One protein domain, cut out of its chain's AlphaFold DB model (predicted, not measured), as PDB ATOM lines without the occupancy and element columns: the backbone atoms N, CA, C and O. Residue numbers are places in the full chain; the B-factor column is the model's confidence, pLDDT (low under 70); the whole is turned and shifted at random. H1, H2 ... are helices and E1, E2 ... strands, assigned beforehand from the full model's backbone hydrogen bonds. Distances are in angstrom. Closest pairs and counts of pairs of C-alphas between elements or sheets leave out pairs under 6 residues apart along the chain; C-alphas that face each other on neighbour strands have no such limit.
ATOM      1  N   SER A  64     178.914 200.619 332.001       89.69
ATOM      2  CA  SER A  64     177.566 201.163 332.115       89.69
ATOM      3  C   SER A  64     177.469 202.146 333.268       89.69
ATOM      4  O   SER A  64     178.185 202.006 334.261       89.69
ATOM      5  N   PHE A  65     176.515 203.067 333.190       91.75
ATOM      6  CA  PHE A  65     176.097 203.867 334.334       91.75
ATOM      7  C   PHE A  65     174.576 203.875 334.467       91.75
ATOM      8  O   PHE A  65     173.835 203.641 333.510       91.75
ATOM      9  N   SER A  66     174.115 204.191 335.674       91.00
ATOM     10  CA  SER A  66     172.717 204.498 335.946       91.00
ATOM     11  C   SER A  66     172.621 205.607 336.985       91.00
ATOM     12  O   SER A  66     173.324 205.552 337.995       91.00
ATOM     13  N   LEU A  67     171.730 206.569 336.772       86.81
ATOM     14  CA  LEU A  67     171.427 207.645 337.715       86.81
ATOM     15  C   LEU A  67     169.912 207.800 337.864       86.81
ATOM     16  O   LEU A  67     169.155 207.389 336.989       86.81
ATOM     17  N   THR A  68     169.451 208.359 338.983       84.12
ATOM     18  CA  THR A  68     168.019 208.609 339.216       84.12
ATOM     19  C   THR A  68     167.743 210.108 339.204       84.12
ATOM     20  O   THR A  68     168.339 210.832 339.996       84.12
ATOM     21  N   ALA A  69     166.823 210.547 338.345       77.06
ATOM     22  CA  ALA A  69     166.359 211.928 338.215       77.06
ATOM     23  C   ALA A  69     164.824 211.942 338.188       77.06
ATOM     24  O   ALA A  69     164.226 211.139 337.472       77.06
ATOM     25  N   GLY A  70     164.172 212.757 339.024       70.12
ATOM     26  CA  GLY A  70     162.701 212.835 339.039       70.12
ATOM     27  C   GLY A  70     161.978 211.509 339.311       70.12
ATOM     28  O   GLY A  70     160.874 211.278 338.821       70.12
ATOM     29  N   GLY A  71     162.616 210.571 340.022       79.12
ATOM     30  CA  GLY A  71     162.091 209.213 340.232       79.12
ATOM     31  C   GLY A  71     162.174 208.286 339.009       79.12
ATOM     32  O   GLY A  71     161.710 207.148 339.079       79.12
ATOM     33  N   LYS A  72     162.784 208.731 337.904       84.00
ATOM     34  CA  LYS A  72     163.111 207.915 336.728       84.00
ATOM     35  C   LYS A  72     164.577 207.503 336.771       84.00
ATOM     36  O   LYS A  72     165.450 208.296 337.113       84.00
ATOM     37  N   VAL A  73     164.851 206.259 336.396       89.25
ATOM     38  CA  VAL A  73     166.222 205.762 336.233       89.25
ATOM     39  C   VAL A  73     166.666 206.054 334.806       89.25
ATOM     40  O   VAL A  73     166.041 205.561 333.870       89.25
ATOM     41  N   LEU A  74     167.729 206.831 334.640       89.94
ATOM     42  CA  LEU A  74     168.437 207.009 333.374       89.94
ATOM     43  C   LEU A  74     169.616 206.041 333.352       89.94
ATOM     44  O   LEU A  74     170.332 205.935 334.348       89.94
ATOM     45  N   TRP A  75     169.820 205.327 332.250       92.44
ATOM     46  CA  TRP A  75     170.915 204.370 332.135       92.44
ATOM     47  C   TRP A  75     171.520 204.357 330.738       92.44
ATOM     48  O   TRP A  75     170.850 204.628 329.747       92.44
ATOM     49  N   PHE A  76     172.794 203.991 330.685       91.62
ATOM     50  CA  PHE A  76     173.563 203.792 329.467       91.62
ATOM     51  C   PHE A  76     174.473 202.582 329.658       91.62
ATOM     52  O   PHE A  76     175.063 202.406 330.725       91.62
ATOM     53  N   ASP A  77     174.593 201.768 328.621       89.94
ATOM     54  CA  ASP A  77     175.383 200.545 328.584       89.94
ATOM     55  C   ASP A  77     176.167 200.498 327.271       89.94
ATOM     56  O   ASP A  77     175.588 200.372 326.193       89.94
ATOM     57  N   PHE A  78     177.487 200.611 327.361       87.94
ATOM     58  CA  PHE A  78     178.414 200.395 326.262       87.94
ATOM     59  C   PHE A  78     178.882 198.943 326.285       87.94
ATOM     60  O   PHE A  78     179.440 198.472 327.273       87.94
ATOM     61  N   ARG A  79     178.692 198.236 325.171       84.00
ATOM     62  CA  ARG A  79     178.976 196.795 325.056       84.00
ATOM     63  C   ARG A  79     180.276 196.483 324.333       84.00
ATOM     64  O   ARG A  79     180.671 195.322 324.283       84.00
ATOM     65  N   GLY A  80     180.926 197.496 323.772       82.12
ATOM     66  CA  GLY A  80     182.209 197.355 323.103       82.12
ATOM     67  C   GLY A  80     182.208 197.873 321.673       82.12
ATOM     68  O   GLY A  80     181.178 198.230 321.092       82.12
ATOM     69  N   VAL A  81     183.410 197.867 321.109       80.19
ATOM     70  CA  VAL A  81     183.685 198.221 319.720       80.19
ATOM     71  C   VAL A  81     184.187 196.981 318.984       80.19
ATOM     72  O   VAL A  81     184.907 196.156 319.542       80.19
ATOM     73  N   LYS A  82     183.807 196.813 317.720       80.75
ATOM     74  CA  LYS A  82     184.233 195.675 316.902       80.75
ATOM     75  C   LYS A  82     184.623 196.147 315.505       80.75
ATOM     76  O   LYS A  82     183.842 196.830 314.854       80.75
ATOM     77  N   ALA A  83     185.794 195.729 315.029       80.38
ATOM     78  CA  ALA A  83     186.144 195.856 313.618       80.38
ATOM     79  C   ALA A  83     185.269 194.930 312.763       80.38
ATOM     80  O   ALA A  83     185.000 193.781 313.133       80.38
ATOM     81  N   LEU A  84     184.841 195.422 311.609       79.31
ATOM     82  CA  LEU A  84     184.229 194.587 310.585       79.31
ATOM     83  C   LEU A  84     185.314 193.733 309.934       79.31
ATOM     84  O   LEU A  84     186.434 194.191 309.743       79.31
ATOM     85  N   THR A  85     185.015 192.469 309.651       80.19
ATOM     86  CA  THR A  85     186.056 191.485 309.283       80.19
ATOM     87  C   THR A  85     185.883 190.904 307.892       80.19
ATOM     88  O   THR A  85     186.773 190.219 307.395       80.19
ATOM     89  N   THR A  86     184.749 191.176 307.255       83.81
ATOM     90  CA  THR A  86     184.427 190.703 305.908       83.81
ATOM     91  C   THR A  86     183.935 191.868 305.071       83.81
ATOM     92  O   THR A  86     183.255 192.752 305.591       83.81
ATOM     93  N   ILE A  87     184.255 191.871 303.777       80.62
ATOM     94  CA  ILE A  87     183.802 192.913 302.842       80.62
ATOM     95  C   ILE A  87     182.280 193.019 302.891       80.62
ATOM     96  O   ILE A  87     181.715 194.101 302.964       80.62
ATOM     97  N   GLU A  88     181.615 191.874 302.951       78.75
ATOM     98  CA  GLU A  88     180.181 191.735 303.110       78.75
ATOM     99  C   GLU A  88     179.610 192.556 304.273       78.75
ATOM    100  O   GLU A  88     178.583 193.209 304.106       78.75
ATOM    101  N   GLU A  89     180.232 192.502 305.451       77.69
ATOM    102  CA  GLU A  89     179.802 193.274 306.623       77.69
ATOM    103  C   GLU A  89     180.003 194.783 306.438       77.69
ATOM    104  O   GLU A  89     179.230 195.555 307.001       77.69
ATOM    105  N   MET A  90     181.009 195.186 305.660       77.81
ATOM    106  CA  MET A  90     181.399 196.585 305.455       77.81
ATOM    107  C   MET A  90     180.502 197.330 304.464       77.81
ATOM    108  O   MET A  90     180.514 198.554 304.454       77.81
ATOM    109  N   LEU A  91     179.729 196.622 303.632       75.81
ATOM    110  CA  LEU A  91     178.879 197.224 302.601       75.81
ATOM    111  C   LEU A  91     177.499 197.625 303.142       75.81
ATOM    112  O   LEU A  91     176.659 196.766 303.434       75.81
ATOM    113  N   PHE A  92     177.220 198.928 303.164       70.81
ATOM    114  CA  PHE A  92     175.930 199.481 303.584       70.81
ATOM    115  C   PHE A  92     175.106 200.009 302.398       70.81
ATOM    116  O   PHE A  92     175.637 200.329 301.337       70.81
ATOM    117  N   ASN A  93     173.776 200.068 302.554       65.75
ATOM    118  CA  ASN A  93     172.822 200.551 301.534       65.75
ATOM    119  C   ASN A  93     172.745 199.751 300.216       65.75
ATOM    120  O   ASN A  93     172.160 200.211 299.235       65.75
ATOM    121  N   VAL A  94     173.235 198.510 300.211       64.44
ATOM    122  CA  VAL A  94     173.053 197.539 299.119       64.44
ATOM    123  C   VAL A  94     171.784 196.698 299.379       64.44
ATOM    124  O   VAL A  94     171.481 196.407 300.542       64.44
ATOM    125  N   PRO A  95     171.000 196.280 298.358       61.56
ATOM    126  CA  PRO A  95     169.849 195.399 298.572       61.56
ATOM    127  C   PRO A  95     170.189 194.173 299.440       61.56
ATOM    128  O   PRO A  95     171.119 193.431 299.140       61.56
ATOM    129  N   GLY A  96     169.428 193.964 300.521       62.16
ATOM    130  CA  GLY A  96     169.650 192.871 301.482       62.16
ATOM    131  C   GLY A  96     170.548 193.209 302.681       62.16
ATOM    132  O   GLY A  96     170.685 192.372 303.571       62.16
ATOM    133  N   ARG A  97     171.120 194.418 302.749       64.62
ATOM    134  CA  ARG A  97     171.914 194.920 303.887       64.62
ATOM    135  C   ARG A  97     171.107 195.871 304.780       64.62
ATOM    136  O   ARG A  97     170.013 196.297 304.382       64.62
ATOM    137  N   PRO A  98     171.607 196.202 305.989       64.25
ATOM    138  CA  PRO A  98     171.012 197.252 306.801       64.25
ATOM    139  C   PRO A  98     170.863 198.542 305.994       64.25
ATOM    140  O   PRO A  98     171.771 198.951 305.268       64.25
ATOM    141  N   LYS A  99     169.682 199.152 306.095       62.88
ATOM    142  CA  LYS A  99     169.406 200.446 305.475       62.88
ATOM    143  C   LYS A  99     169.918 201.538 306.408       62.88
ATOM    144  O   LYS A  99     169.563 201.538 307.583       62.88
ATOM    145  N   LEU A 100     170.704 202.459 305.881       64.62
ATOM    146  CA  LEU A 100     171.011 203.735 306.515       64.62
ATOM    147  C   LEU A 100     169.969 204.783 306.060       64.62
ATOM    148  O   LEU A 100     169.113 204.486 305.210       64.62
ATOM    149  N   PRO A 101     169.963 205.994 306.644       58.44
ATOM    150  CA  PRO A 101     169.089 207.074 306.201       58.44
ATOM    151  C   PRO A 101     169.209 207.347 304.694       58.44
ATOM    152  O   PRO A 101     170.266 207.190 304.102       58.44
ATOM    153  N   LYS A 102     168.121 207.795 304.052       54.16
ATOM    154  CA  LYS A 102     168.043 207.975 302.581       54.16
ATOM    155  C   LYS A 102     169.054 208.965 301.985       54.16
ATOM    156  O   LYS A 102     169.186 209.009 300.766       54.16
ATOM    157  N   TRP A 103     169.661 209.807 302.815       53.59
ATOM    158  CA  TRP A 103     170.697 210.755 302.413       53.59
ATOM    159  C   TRP A 103     172.101 210.136 302.442       53.59
ATOM    160  O   TRP A 103     173.000 210.707 301.838       53.59
ATOM    161  N   ALA A 104     172.275 208.978 303.088       51.97
ATOM    162  CA  ALA A 104     173.511 208.212 303.057       51.97
ATOM    163  C   ALA A 104     173.618 207.469 301.716       51.97
ATOM    164  O   ALA A 104     172.701 206.759 301.290       51.97
ATOM    165  N   VAL A 105     174.741 207.646 301.036       55.28
ATOM    166  CA  VAL A 105     175.122 206.918 299.819       55.28
ATOM    167  C   VAL A 105     175.509 205.471 300.191       55.28
ATOM    168  O   VAL A 105     175.583 205.146 301.379       55.28
ATOM    169  N   PRO A 106     175.701 204.524 299.248       56.66
ATOM    170  CA  PRO A 106     176.494 203.330 299.536       56.66
ATOM    171  C   PRO A 106     177.844 203.696 300.160       56.66
ATOM    172  O   PRO A 106     178.655 204.355 299.525       56.66
ATOM    173  N   ILE A 107     178.057 203.272 301.403       64.50
ATOM    174  CA  ILE A 107     179.249 203.592 302.194       64.50
ATOM    175  C   ILE A 107     179.912 202.282 302.623       64.50
ATOM    176  O   ILE A 107     179.234 201.259 302.799       64.50
ATOM    177  N   ILE A 108     181.237 202.322 302.764       66.19
ATOM    178  CA  ILE A 108     182.052 201.245 303.325       66.19
ATOM    179  C   ILE A 108     182.432 201.658 304.746       66.19
ATOM    180  O   ILE A 108     183.099 202.667 304.931       66.19
ATOM    181  N   GLY A 109     182.002 200.891 305.745       69.81
ATOM    182  CA  GLY A 109     182.397 201.110 307.141       69.81
ATOM    183  C   GLY A 109     183.425 200.082 307.603       69.81
ATOM    184  O   GLY A 109     183.456 198.966 307.089       69.81
ATOM    185  N   SER A 110     184.241 200.418 308.601       72.56
ATOM    186  CA  SER A 110     185.273 199.517 309.156       72.56
ATOM    187  C   SER A 110     185.053 199.179 310.638       72.56
ATOM    188  O   SER A 110     185.574 198.171 311.129       72.56
ATOM    189  N   LEU A 111     184.240 199.970 311.347       76.69
ATOM    190  CA  LEU A 111     184.086 199.923 312.799       76.69
ATOM    191  C   LEU A 111     182.617 199.938 313.229       76.69
ATOM    192  O   LEU A 111     181.844 200.779 312.789       76.69
ATOM    193  N   ILE A 112     182.251 199.045 314.148       77.94
ATOM    194  CA  ILE A 112     180.947 199.014 314.816       77.94
ATOM    195  C   ILE A 112     181.108 199.378 316.291       77.94
ATOM    196  O   ILE A 112     181.900 198.761 317.005       77.94
ATOM    197  N   VAL A 113     180.286 200.308 316.770       79.75
ATOM    198  CA  VAL A 113     180.134 200.657 318.186       79.75
ATOM    199  C   VAL A 113     178.782 200.148 318.676       79.75
ATOM    200  O   VAL A 113     177.752 200.505 318.111       79.75
ATOM    201  N   ASN A 114     178.773 199.325 319.729       81.25
ATOM    202  CA  ASN A 114     177.543 198.797 320.317       81.25
ATOM    203  C   ASN A 114     177.265 199.444 321.666       81.25
ATOM    204  O   ASN A 114     178.054 199.316 322.608       81.25
ATOM    205  N   LEU A 115     176.105 200.076 321.781       86.44
ATOM    206  CA  LEU A 115     175.651 200.683 323.021       86.44
ATOM    207  C   LEU A 115     174.142 200.503 323.191       86.44
ATOM    208  O   LEU A 115     173.447 199.997 322.318       86.44
ATOM    209  N   SER A 116     173.619 200.869 324.350       86.25
ATOM    210  CA  SER A 116     172.189 200.908 324.615       86.25
ATOM    211  C   SER A 116     171.890 201.907 325.721       86.25
ATOM    212  O   SER A 116     172.725 202.169 326.581       86.25
ATOM    213  N   THR A 117     170.702 202.493 325.681       90.06
ATOM    214  CA  THR A 117     170.254 203.501 326.645       90.06
ATOM    215  C   THR A 117     168.731 203.576 326.623       90.06
ATOM    216  O   THR A 117     168.100 203.128 325.662       90.06
ATOM    217  N   ASN A 118     168.127 204.127 327.675       88.81
ATOM    218  CA  ASN A 118     166.720 204.537 327.664       88.81
ATOM    219  C   ASN A 118     166.512 206.029 327.371       88.81
ATOM    220  O   ASN A 118     165.394 206.524 327.503       88.81
ATOM    221  N   MET A 119     167.579 206.729 327.008       89.94
ATOM    222  CA  MET A 119     167.562 208.116 326.556       89.94
ATOM    223  C   MET A 119     167.620 208.172 325.026       89.94
ATOM    224  O   MET A 119     168.085 207.235 324.375       89.94
ATOM    225  N   GLU A 120     167.153 209.273 324.443       87.44
ATOM    226  CA  GLU A 120     167.391 209.538 323.024       87.44
ATOM    227  C   GLU A 120     168.883 209.811 322.817       87.44
ATOM    228  O   GLU A 120     169.510 210.512 323.609       87.44
ATOM    229  N   ILE A 121     169.458 209.224 321.769       86.38
ATOM    230  CA  ILE A 121     170.842 209.481 321.376       86.38
ATOM    231  C   ILE A 121     170.806 210.512 320.264       86.38
ATOM    232  O   ILE A 121     170.266 210.236 319.195       86.38
ATOM    233  N   GLU A 122     171.382 211.678 320.522       85.44
ATOM    234  CA  GLU A 122     171.478 212.740 319.526       85.44
ATOM    235  C   GLU A 122     172.556 212.400 318.496       85.44
ATOM    236  O   GLU A 122     172.307 212.406 317.293       85.44
ATOM    237  N   TYR A 123     173.744 212.033 318.978       83.06
ATOM    238  CA  TYR A 123     174.840 211.558 318.148       83.06
ATOM    239  C   TYR A 123     175.829 210.721 318.958       83.06
ATOM    240  O   TYR A 123     175.919 210.809 320.186       83.06
ATOM    241  N   VAL A 124     176.625 209.944 318.234       84.56
ATOM    242  CA  VAL A 124     177.877 209.369 318.720       84.56
ATOM    243  C   VAL A 124     178.977 209.961 317.865       84.56
ATOM    244  O   VAL A 124     178.814 210.046 316.654       84.56
ATOM    245  N   ARG A 125     180.082 210.386 318.465       84.50
ATOM    246  CA  ARG A 125     181.241 210.874 317.721       84.50
ATOM    247  C   ARG A 125     182.529 210.257 318.220       84.50
ATOM    248  O   ARG A 125     182.637 209.887 319.390       84.50
ATOM    249  N   LEU A 126     183.496 210.176 317.323       82.44
ATOM    250  CA  LEU A 126     184.864 209.802 317.629       82.44
ATOM    251  C   LEU A 126     185.722 211.061 317.765       82.44
ATOM    252  O   LEU A 126     185.591 212.017 317.000       82.44
ATOM    253  N   GLU A 127     186.612 211.050 318.746       83.31
ATOM    254  CA  GLU A 127     187.625 212.079 318.951       83.31
ATOM    255  C   GLU A 127     188.984 211.418 319.173       83.31
ATOM    256  O   GLU A 127     189.070 210.284 319.655       83.31
ATOM    257  N   PHE A 128     190.054 212.145 318.874       80.31
ATOM    258  CA  PHE A 128     191.403 211.759 319.277       80.31
ATOM    259  C   PHE A 128     192.110 212.912 319.979       80.31
ATOM    260  O   PHE A 128     191.706 214.071 319.871       80.31
ATOM    261  N   PHE A 129     193.158 212.576 320.718       82.31
ATOM    262  CA  PHE A 129     193.935 213.538 321.480       82.31
ATOM    263  C   PHE A 129     195.137 214.050 320.676       82.31
ATOM    264  O   PHE A 129     196.012 213.278 320.279       82.31
ATOM    265  N   HIS A 130     195.194 215.363 320.460       75.19
ATOM    266  CA  HIS A 130     196.275 216.044 319.760       75.19
ATOM    267  C   HIS A 130     197.395 216.424 320.738       75.19
ATOM    268  O   HIS A 130     197.354 217.477 321.373       75.19
ATOM    269  N   GLU A 131     198.426 215.584 320.859       76.38
ATOM    270  CA  GLU A 131     199.487 215.735 321.874       76.38
ATOM    271  C   GLU A 131     200.163 217.118 321.893       76.38
ATOM    272  O   GLU A 131     200.413 217.672 322.964       76.38
ATOM    273  N   SER A 132     200.442 217.724 320.730       74.44
ATOM    274  CA  SER A 132     201.130 219.025 320.694       74.44
ATOM    275  C   SER A 132     200.246 220.200 321.112       74.44
ATOM    276  O   SER A 132     200.768 221.217 321.561       74.44
ATOM    277  N   GLU A 133     198.929 220.066 320.961       77.69
ATOM    278  CA  GLU A 133     197.944 221.103 321.309       77.69
ATOM    279  C   GLU A 133     197.285 220.815 322.664       77.69
ATOM    280  O   GLU A 133     196.729 221.709 323.298       77.69
ATOM    281  N   ARG A 134     197.447 219.583 323.165       82.12
ATOM    282  CA  ARG A 134     196.875 219.062 324.408       82.12
ATOM    283  C   ARG A 134     195.351 219.162 324.452       82.12
ATOM    284  O   ARG A 134     194.778 219.408 325.514       82.12
ATOM    285  N   GLU A 135     194.705 218.929 323.316       84.94
ATOM    286  CA  GLU A 135     193.253 218.996 323.172       84.94
ATOM    287  C   GLU A 135     192.675 217.774 322.458       84.94
ATOM    288  O   GLU A 135     193.385 217.015 321.803       84.94
ATOM    289  N   TRP A 136     191.370 217.567 322.628       83.88
ATOM    290  CA  TRP A 136     190.620 216.544 321.908       83.88
ATOM    291  C   TRP A 136     190.003 217.151 320.656       83.88
ATOM    292  O   TRP A 136     189.283 218.145 320.747       83.88
ATOM    293  N   SER A 137     190.235 216.521 319.510       78.69
ATOM    294  CA  SER A 137     189.730 216.989 318.223       78.69
ATOM    295  C   SER A 137     188.734 215.990 317.640       78.69
ATOM    296  O   SER A 137     188.919 214.773 317.713       78.69
ATOM    297  N   PHE A 138     187.668 216.527 317.049       78.44
ATOM    298  CA  PHE A 138     186.624 215.760 316.378       78.44
ATOM    299  C   PHE A 138     187.164 215.030 315.142       78.44
ATOM    300  O   PHE A 138     187.887 215.620 314.337       78.44
ATOM    301  N   ILE A 139     186.771 213.763 315.005       71.75
ATOM    302  CA  ILE A 139     187.057 212.916 313.847       71.75
ATOM    303  C   ILE A 139     185.813 212.796 312.975       71.75
ATOM    304  O   ILE A 139     185.794 213.329 311.869       71.75
ATOM    305  N   ASP A 140     184.790 212.117 313.493       71.25
ATOM    306  CA  ASP A 140     183.630 211.709 312.709       71.25
ATOM    307  C   ASP A 140     182.411 211.434 313.604       71.25
ATOM    308  O   ASP A 140     182.540 211.255 314.823       71.25
ATOM    309  N   TYR A 141     181.224 211.422 312.994       72.44
ATOM    310  CA  TYR A 141     179.970 211.006 313.605       72.44
ATOM    311  C   TYR A 141     179.637 209.563 313.233       72.44
ATOM    312  O   TYR A 141     179.688 209.164 312.082       72.44
ATOM    313  N   GLY A 142     179.201 208.785 314.217       70.25
ATOM    314  CA  GLY A 142     178.622 207.480 313.957       70.25
ATOM    315  C   GLY A 142     177.227 207.619 313.364       70.25
ATOM    316  O   GLY A 142     176.389 208.349 313.902       70.25
ATOM    317  N   ASP A 143     176.937 206.816 312.347       69.56
ATOM    318  CA  ASP A 143     175.603 206.665 311.786       69.56
ATOM    319  C   ASP A 143     174.869 205.448 312.331       69.56
ATOM    320  O   ASP A 143     175.421 204.358 312.502       69.56
ATOM    321  N   TYR A 144     173.578 205.644 312.593       66.38
ATOM    322  CA  TYR A 144     172.720 204.631 313.188       66.38
ATOM    323  C   TYR A 144     172.342 203.533 312.187       66.38
ATOM    324  O   TYR A 144     171.766 203.791 311.125       66.38
ATOM    325  N   VAL A 145     172.550 202.275 312.581       64.00
ATOM    326  CA  VAL A 145     172.158 201.108 311.787       64.00
ATOM    327  C   VAL A 145     170.725 200.687 312.127       64.00
ATOM    328  O   VAL A 145     170.453 200.157 313.210       64.00
ATOM    329  N   LEU A 146     169.787 200.868 311.184       54.31
ATOM    330  CA  LEU A 146     168.379 200.483 311.365       54.31
ATOM    331  C   LEU A 146     168.231 199.012 311.802       54.31
ATOM    332  O   LEU A 146     168.876 198.119 311.254       54.31
ATOM    333  N   ASN A 147     167.302 198.763 312.734       49.25
ATOM    334  CA  ASN A 147     166.972 197.448 313.313       49.25
ATOM    335  C   ASN A 147     168.055 196.806 314.199       49.25
ATOM    336  O   ASN A 147     167.984 195.609 314.477       49.25
ATOM    337  N   THR A 148     169.019 197.586 314.684       51.22
ATOM    338  CA  THR A 148     169.933 197.167 315.752       51.22
ATOM    339  C   THR A 148     169.593 197.897 317.048       51.22
ATOM    340  O   THR A 148     169.011 198.980 317.031       51.22
ATOM    341  N   SER A 149     169.919 197.307 318.197       48.72
ATOM    342  CA  SER A 149     169.926 198.043 319.462       48.72
ATOM    343  C   SER A 149     171.145 198.967 319.450       48.72
ATOM    344  O   SER A 149     172.214 198.551 319.875       48.72
ATOM    345  N   TYR A 150     170.983 200.162 318.875       52.84
ATOM    346  CA  TYR A 150     171.966 201.253 318.827       52.84
ATOM    347  C   TYR A 150     173.389 200.824 318.442       52.84
ATOM    348  O   TYR A 150     174.354 201.032 319.181       52.84
ATOM    349  N   THR A 151     173.507 200.232 317.252       55.69
ATOM    350  CA  THR A 151     174.793 200.053 316.582       55.69
ATOM    351  C   THR A 151     175.096 201.279 315.728       55.69
ATOM    352  O   THR A 151     174.290 201.652 314.874       55.69
ATOM    353  N   TYR A 152     176.268 201.869 315.953       56.34
ATOM    354  CA  TYR A 152     176.802 202.955 315.141       56.34
ATOM    355  C   TYR A 152     177.957 202.462 314.283       56.34
ATOM    356  O   TYR A 152     178.766 201.651 314.742       56.34
ATOM    357  N   VAL A 153     178.024 202.963 313.056       54.41
ATOM    358  CA  VAL A 153     179.148 202.755 312.141       54.41
ATOM    359  C   VAL A 153     179.733 204.126 311.843       54.41
ATOM    360  O   VAL A 153     178.975 205.033 311.513       54.41
ATOM    361  N   LEU A 154     181.040 204.291 312.029       55.28
ATOM    362  CA  LEU A 154     181.739 205.489 311.553       55.28
ATOM    363  C   LEU A 154     181.887 205.360 310.037       55.28
ATOM    364  O   LEU A 154     182.161 204.254 309.541       55.28
ATOM    365  N   LEU A 155     181.518 206.426 309.334       52.47
ATOM    366  CA  LEU A 155     181.271 206.403 307.903       52.47
ATOM    367  C   LEU A 155     182.268 207.289 307.173       52.47
ATOM    368  O   LEU A 155     182.455 208.460 307.482       52.47
ATOM    369  N   ASP A 156     182.749 206.769 306.055       47.78
ATOM    370  CA  ASP A 156     183.363 207.585 305.025       47.78
ATOM    371  C   ASP A 156     182.262 208.273 304.196       47.78
ATOM    372  O   ASP A 156     181.667 207.610 303.348       47.78
ATOM    373  N   GLU A 157     181.948 209.561 304.429       45.78
ATOM    374  CA  GLU A 157     181.459 210.438 303.346       45.78
ATOM    375  C   GLU A 157     181.391 211.961 303.621       45.78
ATOM    376  O   GLU A 157     180.827 212.441 304.608       45.78
ATOM    377  N   ARG A 158     181.795 212.758 302.610       37.06
ATOM    378  CA  ARG A 158     181.208 214.085 302.323       37.06
ATOM    379  C   ARG A 158     180.874 214.270 300.829       37.06
ATOM    380  O   ARG A 158     181.690 213.924 299.979       37.06
ATOM    381  N   PRO A 159     179.766 214.960 300.465       36.00
ATOM    382  CA  PRO A 159     179.231 215.008 299.090       36.00
ATOM    383  C   PRO A 159     179.941 215.971 298.120       36.00
ATOM    384  O   PRO A 159     179.441 216.217 297.027       36.00
ATOM    385  N   GLY A 160     181.058 216.584 298.518       32.34
ATOM    386  CA  GLY A 160     181.787 217.560 297.692       32.34
ATOM    387  C   GLY A 160     183.269 217.250 297.517       32.34
ATOM    388  O   GLY A 160     183.948 217.927 296.746       32.34
ATOM    389  N   CYS A 161     183.775 216.252 298.240       29.70
ATOM    390  CA  CYS A 161     185.162 215.820 298.217       29.70
ATOM    391  C   CYS A 161     185.162 214.326 298.558       29.70
ATOM    392  O   CYS A 161     185.114 213.973 299.733       29.70
ATOM    393  N   ALA A 162     185.160 213.462 297.545       29.12
ATOM    394  CA  ALA A 162     185.466 212.050 297.728       29.12
ATOM    395  C   ALA A 162     186.942 211.950 298.132       29.12
ATOM    396  O   ALA A 162     187.823 212.005 297.281       29.12
ATOM    397  N   TYR A 163     187.219 211.910 299.430       34.31
ATOM    398  CA  TYR A 163     188.513 211.490 299.948       34.31
ATOM    399  C   TYR A 163     188.230 210.636 301.170       34.31
ATOM    400  O   TYR A 163     187.649 211.129 302.129       34.31
ATOM    401  N   ALA A 164     188.635 209.371 301.062       38.03
ATOM    402  CA  ALA A 164     188.439 208.305 302.030       38.03
ATOM    403  C   ALA A 164     188.860 208.714 303.440       38.03
ATOM    404  O   ALA A 164     189.998 209.163 303.590       38.03
ATOM    405  N   ILE A 165     188.029 208.544 304.468       51.31
ATOM    406  CA  ILE A 165     188.453 208.773 305.857       51.31
ATOM    407  C   ILE A 165     187.736 207.802 306.804       51.31
ATOM    408  O   ILE A 165     186.574 208.018 307.094       51.31
ATOM    409  N   ASP A 166     188.441 206.754 307.277       53.44
ATOM    410  CA  ASP A 166     188.198 206.087 308.584       53.44
ATOM    411  C   ASP A 166     189.254 205.027 308.993       53.44
ATOM    412  O   ASP A 166     188.991 204.070 309.726       53.44
ATOM    413  N   ASN A 167     190.509 205.179 308.548       67.00
ATOM    414  CA  ASN A 167     191.592 204.315 309.028       67.00
ATOM    415  C   ASN A 167     192.138 204.850 310.361       67.00
ATOM    416  O   ASN A 167     192.815 205.885 310.391       67.00
ATOM    417  N   LEU A 168     191.865 204.140 311.460       72.94
ATOM    418  CA  LEU A 168     192.393 204.480 312.782       72.94
ATOM    419  C   LEU A 168     193.878 204.132 312.884       72.94
ATOM    420  O   LEU A 168     194.295 202.992 312.642       72.94
ATOM    421  N   MET A 169     194.679 205.124 313.267       69.25
ATOM    422  CA  MET A 169     196.118 204.983 313.428       69.25
ATOM    423  C   MET A 169     196.466 204.306 314.753       69.25
ATOM    424  O   MET A 169     195.901 204.630 315.796       69.25
ATOM    425  N   PRO A 170     197.446 203.396 314.761       71.25
ATOM    426  CA  PRO A 170     197.945 202.834 315.998       71.25
ATOM    427  C   PRO A 170     198.728 203.890 316.781       71.25
ATOM    428  O   PRO A 170     199.413 204.736 316.207       71.25
ATOM    429  N   GLY A 171     198.662 203.807 318.108       71.44
ATOM    430  CA  GLY A 171     199.441 204.668 318.999       71.44
ATOM    431  C   GLY A 171     198.859 206.064 319.237       71.44
ATOM    432  O   GLY A 171     199.471 206.828 319.976       71.44
ATOM    433  N   LEU A 172     197.691 206.386 318.671       74.69
ATOM    434  CA  LEU A 172     196.920 207.569 319.055       74.69
ATOM    435  C   LEU A 172     195.916 207.234 320.163       74.69
ATOM    436  O   LEU A 172     195.372 206.128 320.225       74.69
ATOM    437  N   SER A 173     195.665 208.213 321.029       81.06
ATOM    438  CA  SER A 173     194.633 208.129 322.062       81.06
ATOM    439  C   SER A 173     193.295 208.560 321.478       81.06
ATOM    440  O   SER A 173     193.150 209.700 321.038       81.06
ATOM    441  N   TYR A 174     192.317 207.660 321.507       81.75
ATOM    442  CA  TYR A 174     190.961 207.901 321.022       81.75
ATOM    443  C   TYR A 174     189.948 207.865 322.164       81.75
ATOM    444  O   TYR A 174     190.145 207.167 323.160       81.75
ATOM    445  N   ARG A 175     188.830 208.573 321.990       86.38
ATOM    446  CA  ARG A 175     187.645 208.433 322.842       86.38
ATOM    447  C   ARG A 175     186.371 208.520 322.019       86.38
ATOM    448  O   ARG A 175     186.307 209.252 321.035       86.38
ATOM    449  N   LEU A 176     185.346 207.797 322.453       88.19
ATOM    450  CA  LEU A 176     183.995 207.951 321.918       88.19
ATOM    451  C   LEU A 176     183.206 208.898 322.817       88.19
ATOM    452  O   LEU A 176     183.341 208.855 324.038       88.19
ATOM    453  N   VAL A 177     182.360 209.726 322.219       91.25
ATOM    454  CA  VAL A 177     181.452 210.616 322.943       91.25
ATOM    455  C   VAL A 177     180.035 210.347 322.467       91.25
ATOM    456  O   VAL A 177     179.742 210.515 321.285       91.25
ATOM    457  N   ALA A 178     179.156 209.927 323.374       91.44
ATOM    458  CA  ALA A 178     177.727 209.815 323.101       91.44
ATOM    459  C   ALA A 178     176.992 211.005 323.727       91.44
ATOM    460  O   ALA A 178     177.102 211.235 324.933       91.44
ATOM    461  N   ALA A 179     176.245 211.746 322.913       92.19
ATOM    462  CA  ALA A 179     175.352 212.801 323.375       92.19
ATOM    463  C   ALA A 179     173.952 212.223 323.568       92.19
ATOM    464  O   ALA A 179     173.323 211.746 322.620       92.19
ATOM    465  N   LEU A 180     173.485 212.232 324.814       92.12
ATOM    466  CA  LEU A 180     172.195 211.682 325.206       92.12
ATOM    467  C   LEU A 180     171.270 212.810 325.646       92.12
ATOM    468  O   LEU A 180     171.673 213.664 326.434       92.12
ATOM    469  N   ARG A 181     170.019 212.779 325.195       91.25
ATOM    470  CA  ARG A 181     168.979 213.710 325.635       91.25
ATOM    471  C   ARG A 181     168.255 213.118 326.843       91.25
ATOM    472  O   ARG A 181     167.516 212.135 326.686       91.25
ATOM    473  N   PRO A 182     168.483 213.653 328.056       89.94
ATOM    474  CA  PRO A 182     167.696 213.257 329.209       89.94
ATOM    475  C   PRO A 182     166.252 213.778 329.057       89.94
ATOM    476  O   PRO A 182     165.977 214.621 328.201       89.94
ATOM    477  N   PRO A 183     165.297 213.285 329.863       88.19
ATOM    478  CA  PRO A 183     163.965 213.878 329.930       88.19
ATOM    479  C   PRO A 183     164.029 215.384 330.224       88.19
ATOM    480  O   PRO A 183     164.823 215.807 331.060       88.19
ATOM    481  N   GLU A 184     163.169 216.170 329.578       85.81
ATOM    482  CA  GLU A 184     163.084 217.622 329.790       85.81
ATOM    483  C   GLU A 184     162.929 217.970 331.282       85.81
ATOM    484  O   GLU A 184     162.126 217.349 331.985       85.81
ATOM    485  N   GLY A 185     163.709 218.948 331.754       84.50
ATOM    486  CA  GLY A 185     163.729 219.395 333.149       84.50
ATOM    487  C   GLY A 185     164.624 218.568 334.078       84.50
ATOM    488  O   GLY A 185     164.636 218.825 335.281       84.50
ATOM    489  N   THR A 186     165.390 217.596 333.563       86.62
ATOM    490  CA  THR A 186     166.329 216.798 334.374       86.62
ATOM    491  C   THR A 186     167.365 217.687 335.062       86.62
ATOM    492  O   THR A 186     167.671 217.472 336.236       86.62
ATOM    493  N   GLY A 187     167.886 218.690 334.355       84.88
ATOM    494  CA  GLY A 187     168.832 219.663 334.888       84.88
ATOM    495  C   GLY A 187     168.245 220.494 336.022       84.88
ATOM    496  O   GLY A 187     168.860 220.602 337.082       84.88
ATOM    497  N   GLU A 188     167.034 221.026 335.842       85.25
ATOM    498  CA  GLU A 188     166.337 221.804 336.875       85.25
ATOM    499  C   GLU A 188     166.004 220.958 338.114       85.25
ATOM    500  O   GLU A 188     166.249 221.388 339.243       85.25
ATOM    501  N   GLU A 189     165.484 219.743 337.922       84.00
ATOM    502  CA  GLU A 189     165.104 218.839 339.015       84.00
ATOM    503  C   GLU A 189     166.297 218.411 339.875       84.00
ATOM    504  O   GLU A 189     166.170 218.253 341.093       84.00
ATOM    505  N   LEU A 190     167.453 218.207 339.244       82.06
ATOM    506  CA  LEU A 190     168.688 217.810 339.913       82.06
ATOM    507  C   LEU A 190     169.548 219.004 340.357       82.06
ATOM    508  O   LEU A 190     170.540 218.797 341.059       82.06
ATOM    509  N   GLY A 191     169.177 220.233 339.983       85.25
ATOM    510  CA  GLY A 191     169.965 221.438 340.242       85.25
ATOM    511  C   GLY A 191     171.348 221.387 339.589       85.25
ATOM    512  O   GLY A 191     172.334 221.721 340.244       85.25
ATOM    513  N   LEU A 192     171.423 220.904 338.344       87.69
ATOM    514  CA  LEU A 192     172.681 220.724 337.624       87.69
ATOM    515  C   LEU A 192     173.186 222.023 337.007       87.69
ATOM    516  O   LEU A 192     172.423 222.808 336.445       87.69
ATOM    517  N   GLU A 193     174.502 222.197 337.053       88.44
ATOM    518  CA  GLU A 193     175.208 223.281 336.374       88.44
ATOM    519  C   GLU A 193     175.926 222.757 335.123       88.44
ATOM    520  O   GLU A 193     176.400 221.619 335.088       88.44
ATOM    521  N   GLU A 194     176.022 223.586 334.080       90.25
ATOM    522  CA  GLU A 194     176.760 223.243 332.859       90.25
ATOM    523  C   GLU A 194     178.214 222.854 333.185       90.25
ATOM    524  O   GLU A 194     178.910 223.535 333.938       90.25
ATOM    525  N   GLY A 195     178.674 221.735 332.623       88.31
ATOM    526  CA  GLY A 195     179.997 221.163 332.870       88.31
ATOM    527  C   GLY A 195     180.084 220.272 334.113       88.31
ATOM    528  O   GLY A 195     181.139 219.684 334.364       88.31
ATOM    529  N   GLN A 196     179.007 220.123 334.892       92.62
ATOM    530  CA  GLN A 196     179.015 219.275 336.081       92.62
ATOM    531  C   GLN A 196     179.211 217.795 335.723       92.62
ATOM    532  O   GLN A 196     178.461 217.217 334.933       92.62
ATOM    533  N   ILE A 197     180.193 217.156 336.363       93.75
ATOM    534  CA  ILE A 197     180.436 215.714 336.244       93.75
ATOM    535  C   ILE A 197     179.456 214.968 337.152       93.75
ATOM    536  O   ILE A 197     179.480 215.126 338.373       93.75
ATOM    537  N   LEU A 198     178.605 214.137 336.552       91.06
ATOM    538  CA  LEU A 198     177.580 213.355 337.252       91.06
ATOM    539  C   LEU A 198     178.077 211.964 337.652       91.06
ATOM    540  O   LEU A 198     177.620 211.389 338.637       91.06
ATOM    541  N   TYR A 199     178.997 211.406 336.866       90.62
ATOM    542  CA  TYR A 199     179.542 210.070 337.066       90.62
ATOM    543  C   TYR A 199     180.939 209.979 336.456       90.62
ATOM    544  O   TYR A 199     181.166 210.497 335.366       90.62
ATOM    545  N   SER A 200     181.864 209.290 337.123       91.31
ATOM    546  CA  SER A 200     183.129 208.884 336.512       91.31
ATOM    547  C   SER A 200     183.653 207.597 337.148       91.31
ATOM    548  O   SER A 200     183.604 207.450 338.371       91.31
ATOM    549  N   ASN A 201     184.132 206.655 336.333       85.94
ATOM    550  CA  ASN A 201     184.717 205.389 336.800       85.94
ATOM    551  C   ASN A 201     186.057 205.033 336.128       85.94
ATOM    552  O   ASN A 201     186.506 203.893 336.222       85.94
ATOM    553  N   GLY A 202     186.686 205.993 335.443       82.38
ATOM    554  CA  GLY A 202     187.936 205.802 334.699       82.38
ATOM    555  C   GLY A 202     187.765 205.307 333.258       82.38
ATOM    556  O   GLY A 202     188.676 205.502 332.459       82.38
ATOM    557  N   THR A 203     186.617 204.721 332.899       86.50
ATOM    558  CA  THR A 203     186.265 204.383 331.503       86.50
ATOM    559  C   THR A 203     185.101 205.226 330.996       86.50
ATOM    560  O   THR A 203     185.091 205.636 329.845       86.50
ATOM    561  N   ILE A 204     184.110 205.495 331.844       90.81
ATOM    562  CA  ILE A 204     183.021 206.425 331.556       90.81
ATOM    563  C   ILE A 204     183.242 207.685 332.376       90.81
ATOM    564  O   ILE A 204     183.428 207.587 333.590       90.81
ATOM    565  N   THR A 205     183.090 208.838 331.735       94.12
ATOM    566  CA  THR A 205     182.829 210.123 332.384       94.12
ATOM    567  C   THR A 205     181.525 210.689 331.822       94.12
ATOM    568  O   THR A 205     181.360 210.777 330.610       94.12
ATOM    569  N   VAL A 206     180.577 211.052 332.686       94.00
ATOM    570  CA  VAL A 206     179.297 211.665 332.296       94.00
ATOM    571  C   VAL A 206     179.292 213.110 332.756       94.00
ATOM    572  O   VAL A 206     179.395 213.367 333.958       94.00
ATOM    573  N   ALA A 207     179.140 214.036 331.817       94.44
ATOM    574  CA  ALA A 207     179.015 215.460 332.089       94.44
ATOM    575  C   ALA A 207     177.658 215.984 331.618       94.44
ATOM    576  O   ALA A 207     177.149 215.578 330.573       94.44
ATOM    577  N   TYR A 208     177.085 216.896 332.391       92.81
ATOM    578  CA  TYR A 208     175.892 217.637 332.014       92.81
ATOM    579  C   TYR A 208     176.272 218.891 331.219       92.81
ATOM    580  O   TYR A 208     177.209 219.597 331.586       92.81
ATOM    581  N   THR A 209     175.563 219.172 330.128       93.12
ATOM    582  CA  THR A 209     175.795 220.343 329.270       93.12
ATOM    583  C   THR A 209     174.504 220.801 328.594       93.12
ATOM    584  O   THR A 209     173.491 220.103 328.636       93.12
ATOM    585  N   TYR A 210     174.568 221.936 327.899       83.56
ATOM    586  CA  TYR A 210     173.565 222.348 326.918       83.56
ATOM    587  C   TYR A 210     174.165 222.282 325.508       83.56
ATOM    588  O   TYR A 210     175.200 222.894 325.255       83.56
ATOM    589  N   THR A 211     173.552 221.545 324.578       73.31
ATOM    590  CA  THR A 211     173.977 221.553 323.159       73.31
ATOM    591  C   THR A 211     173.459 222.788 322.433       73.31
ATOM    592  O   THR A 211     174.136 223.347 321.569       73.31
ATOM    593  N   SER A 212     172.265 223.251 322.795       71.25
ATOM    594  CA  SER A 212     171.672 224.508 322.341       71.25
ATOM    595  C   SER A 212     170.652 224.957 323.369       71.25
ATOM    596  O   SER A 212     169.540 224.451 323.368       71.25
ATOM    597  N   TYR A 213     171.016 225.882 324.264       65.06
ATOM    598  CA  TYR A 213     170.124 226.304 325.350       65.06
ATOM    599  C   TYR A 213     168.707 226.622 324.825       65.06
ATOM    600  O   TYR A 213     168.578 227.465 323.927       65.06
ATOM    601  N   PRO A 214     167.645 225.987 325.362       71.06
ATOM    602  CA  PRO A 214     167.586 225.221 326.616       71.06
ATOM    603  C   PRO A 214     167.739 223.685 326.492       71.06
ATOM    604  O   PRO A 214     167.421 222.975 327.437       71.06
ATOM    605  N   GLU A 215     168.190 223.146 325.359       83.56
ATOM    606  CA  GLU A 215     168.329 221.698 325.134       83.56
ATOM    607  C   GLU A 215     169.399 221.075 326.051       83.56
ATOM    608  O   GLU A 215     170.605 221.235 325.839       83.56
ATOM    609  N   GLU A 216     168.937 220.379 327.095       90.00
ATOM    610  CA  GLU A 216     169.765 219.626 328.041       90.00
ATOM    611  C   GLU A 216     170.420 218.419 327.360       90.00
ATOM    612  O   GLU A 216     169.805 217.720 326.553       90.00
ATOM    613  N   THR A 217     171.673 218.126 327.701       92.81
ATOM    614  CA  THR A 217     172.409 216.983 327.153       92.81
ATOM    615  C   THR A 217     173.321 216.363 328.202       92.81
ATOM    616  O   THR A 217     174.000 217.053 328.961       92.81
ATOM    617  N   LEU A 218     173.379 215.032 328.214       93.81
ATOM    618  CA  LEU A 218     174.403 214.267 328.912       93.81
ATOM    619  C   LEU A 218     175.467 213.831 327.905       93.81
ATOM    620  O   LEU A 218     175.191 213.028 327.014       93.81
ATOM    621  N   LEU A 219     176.685 214.345 328.061       94.81
ATOM    622  CA  LEU A 219     177.847 213.874 327.318       94.81
ATOM    623  C   LEU A 219     178.474 212.703 328.062       94.81
ATOM    624  O   LEU A 219     178.944 212.844 329.190       94.81
ATOM    625  N   VAL A 220     178.479 211.544 327.414       94.50
ATOM    626  CA  VAL A 220     179.104 210.322 327.911       94.50
ATOM    627  C   VAL A 220     180.420 210.128 327.175       94.50
ATOM    628  O   VAL A 220     180.436 209.713 326.018       94.50
ATOM    629  N   TYR A 221     181.521 210.432 327.851       93.56
ATOM    630  CA  TYR A 221     182.873 210.180 327.373       93.56
ATOM    631  C   TYR A 221     183.263 208.741 327.709       93.56
ATOM    632  O   TYR A 221     183.264 208.351 328.876       93.56
ATOM    633  N   LEU A 222     183.591 207.962 326.683       90.56
ATOM    634  CA  LEU A 222     184.179 206.631 326.785       90.56
ATOM    635  C   LEU A 222     185.685 206.754 326.566       90.56
ATOM    636  O   LEU A 222     186.169 206.816 325.435       90.56
ATOM    637  N   GLU A 223     186.400 206.830 327.676       83.94
ATOM    638  CA  GLU A 223     187.837 207.049 327.765       83.94
ATOM    639  C   GLU A 223     188.558 205.717 327.998       83.94
ATOM    640  O   GLU A 223     187.975 204.751 328.495       83.94
TER     641      GLU A 223
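Overview. This is residues 64 to 223 of the 357 residues of an uncharacterized protein of Candidatus Bathyarchaeota archaeon (UniProt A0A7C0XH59). What does one see first? One sheet of ten strands curls like part of a barrel and folds back on itself, the leaf of E1, E2, E3 and E6 facing the leaf of E4, E7, E10, E9 and E8, with E5 as the hinge. The ring stays unpaired where its edges meet, and the short helices H1 and H2 lie toward opposite ends of the longest axis. What makes it up? The 160 printed residues hold ten named strands and two named helices, in the order E1 E2 H1 E3 E4 E5 E6 E7 H2 E8 E9 E10, and the class is mostly strand. The antiparallel sheet runs E1 - E2 - E3 - E6 - E5 - E4 - E7 - E10 - E9 - E8; the whole is compact, with a radius of gyration of the C-alphas of 16.9 A and spans of 48 by 41 by 29 A.

Arrangement. How does the first leaf run? E1, residues 64 to 69, forms a hairpin with E2, residues 72 to 83, where N 67 and O 74 are 2.9 A apart. E3, residues 109 to 117, is antiparallel to E2, with N 79 and O 114 at 2.9 A, and to E6, residues 151 to 155, with N 113 and O 152 at 2.9 A. How does the sheet turn? E5, residues 135 to 144, has staggered pairing: residues 142 to 144 pair with E6, N 143 and O 153 at 2.8 A, and residues 135 to 142 with E4, residues 120 to 130, N 139 and O 126 at 2.9 A. E4 E5 E6 is a meander, each strand the antiparallel neighbour of the one before; E3 E4 E5 E6 and, with E7, residues 174 to 181, E4 E5 E6 E7 are Greek keys, the first strand the antiparallel neighbour of the fourth. How does the second leaf end? E7 is antiparallel to E4, N 125 and O 177 at 2.8 A, and to E10, residues 215 to 222, N 178 and O 220 at 2.9 A. E8, residues 197 to 200, E9, residues 204 to 212, and E10 form the other meander, with N 206 and O 199 at 2.8 A and N 207 and O 219 at 2.9 A. The closest C-alphas of the edge strands E1 and E8, those of Phe 65 and Tyr 199, are 7.6 A apart. Where are the helices? H1, residues 87 to 90, only grazes the sheet, while H2, residues 186 to 190, is on it at a height of 6.5 A, over none of its strands. In H2 every O i to N i+4 pair is within hydrogen-bond range; H1 is too short for such a pair.

Along the chain. Where do the strands begin and end? C-alpha 64, at (177.566, 201.163, 332.115), begins E1, and C-alpha 222, at (184.179, 206.631, 326.785), ends E10. Which are long? E2 measures 34.8 A, E4 29.8 A and E5 27.0 A; E9, 23.3 A, bends by 55 degrees at residue 208.

Size, cuts and confidence. How far does it reach? The two C-alphas farthest apart, those of Pro 95 and Gly 191, are 49.1 A apart, and the printed part has no cut. Which links are long, and where is confidence low? The links H1 to E3 and E6 to E7 are long, 18 residues each; pLDDT is under 70 at residues 93 to 109, 143 to 167, 169 and 213.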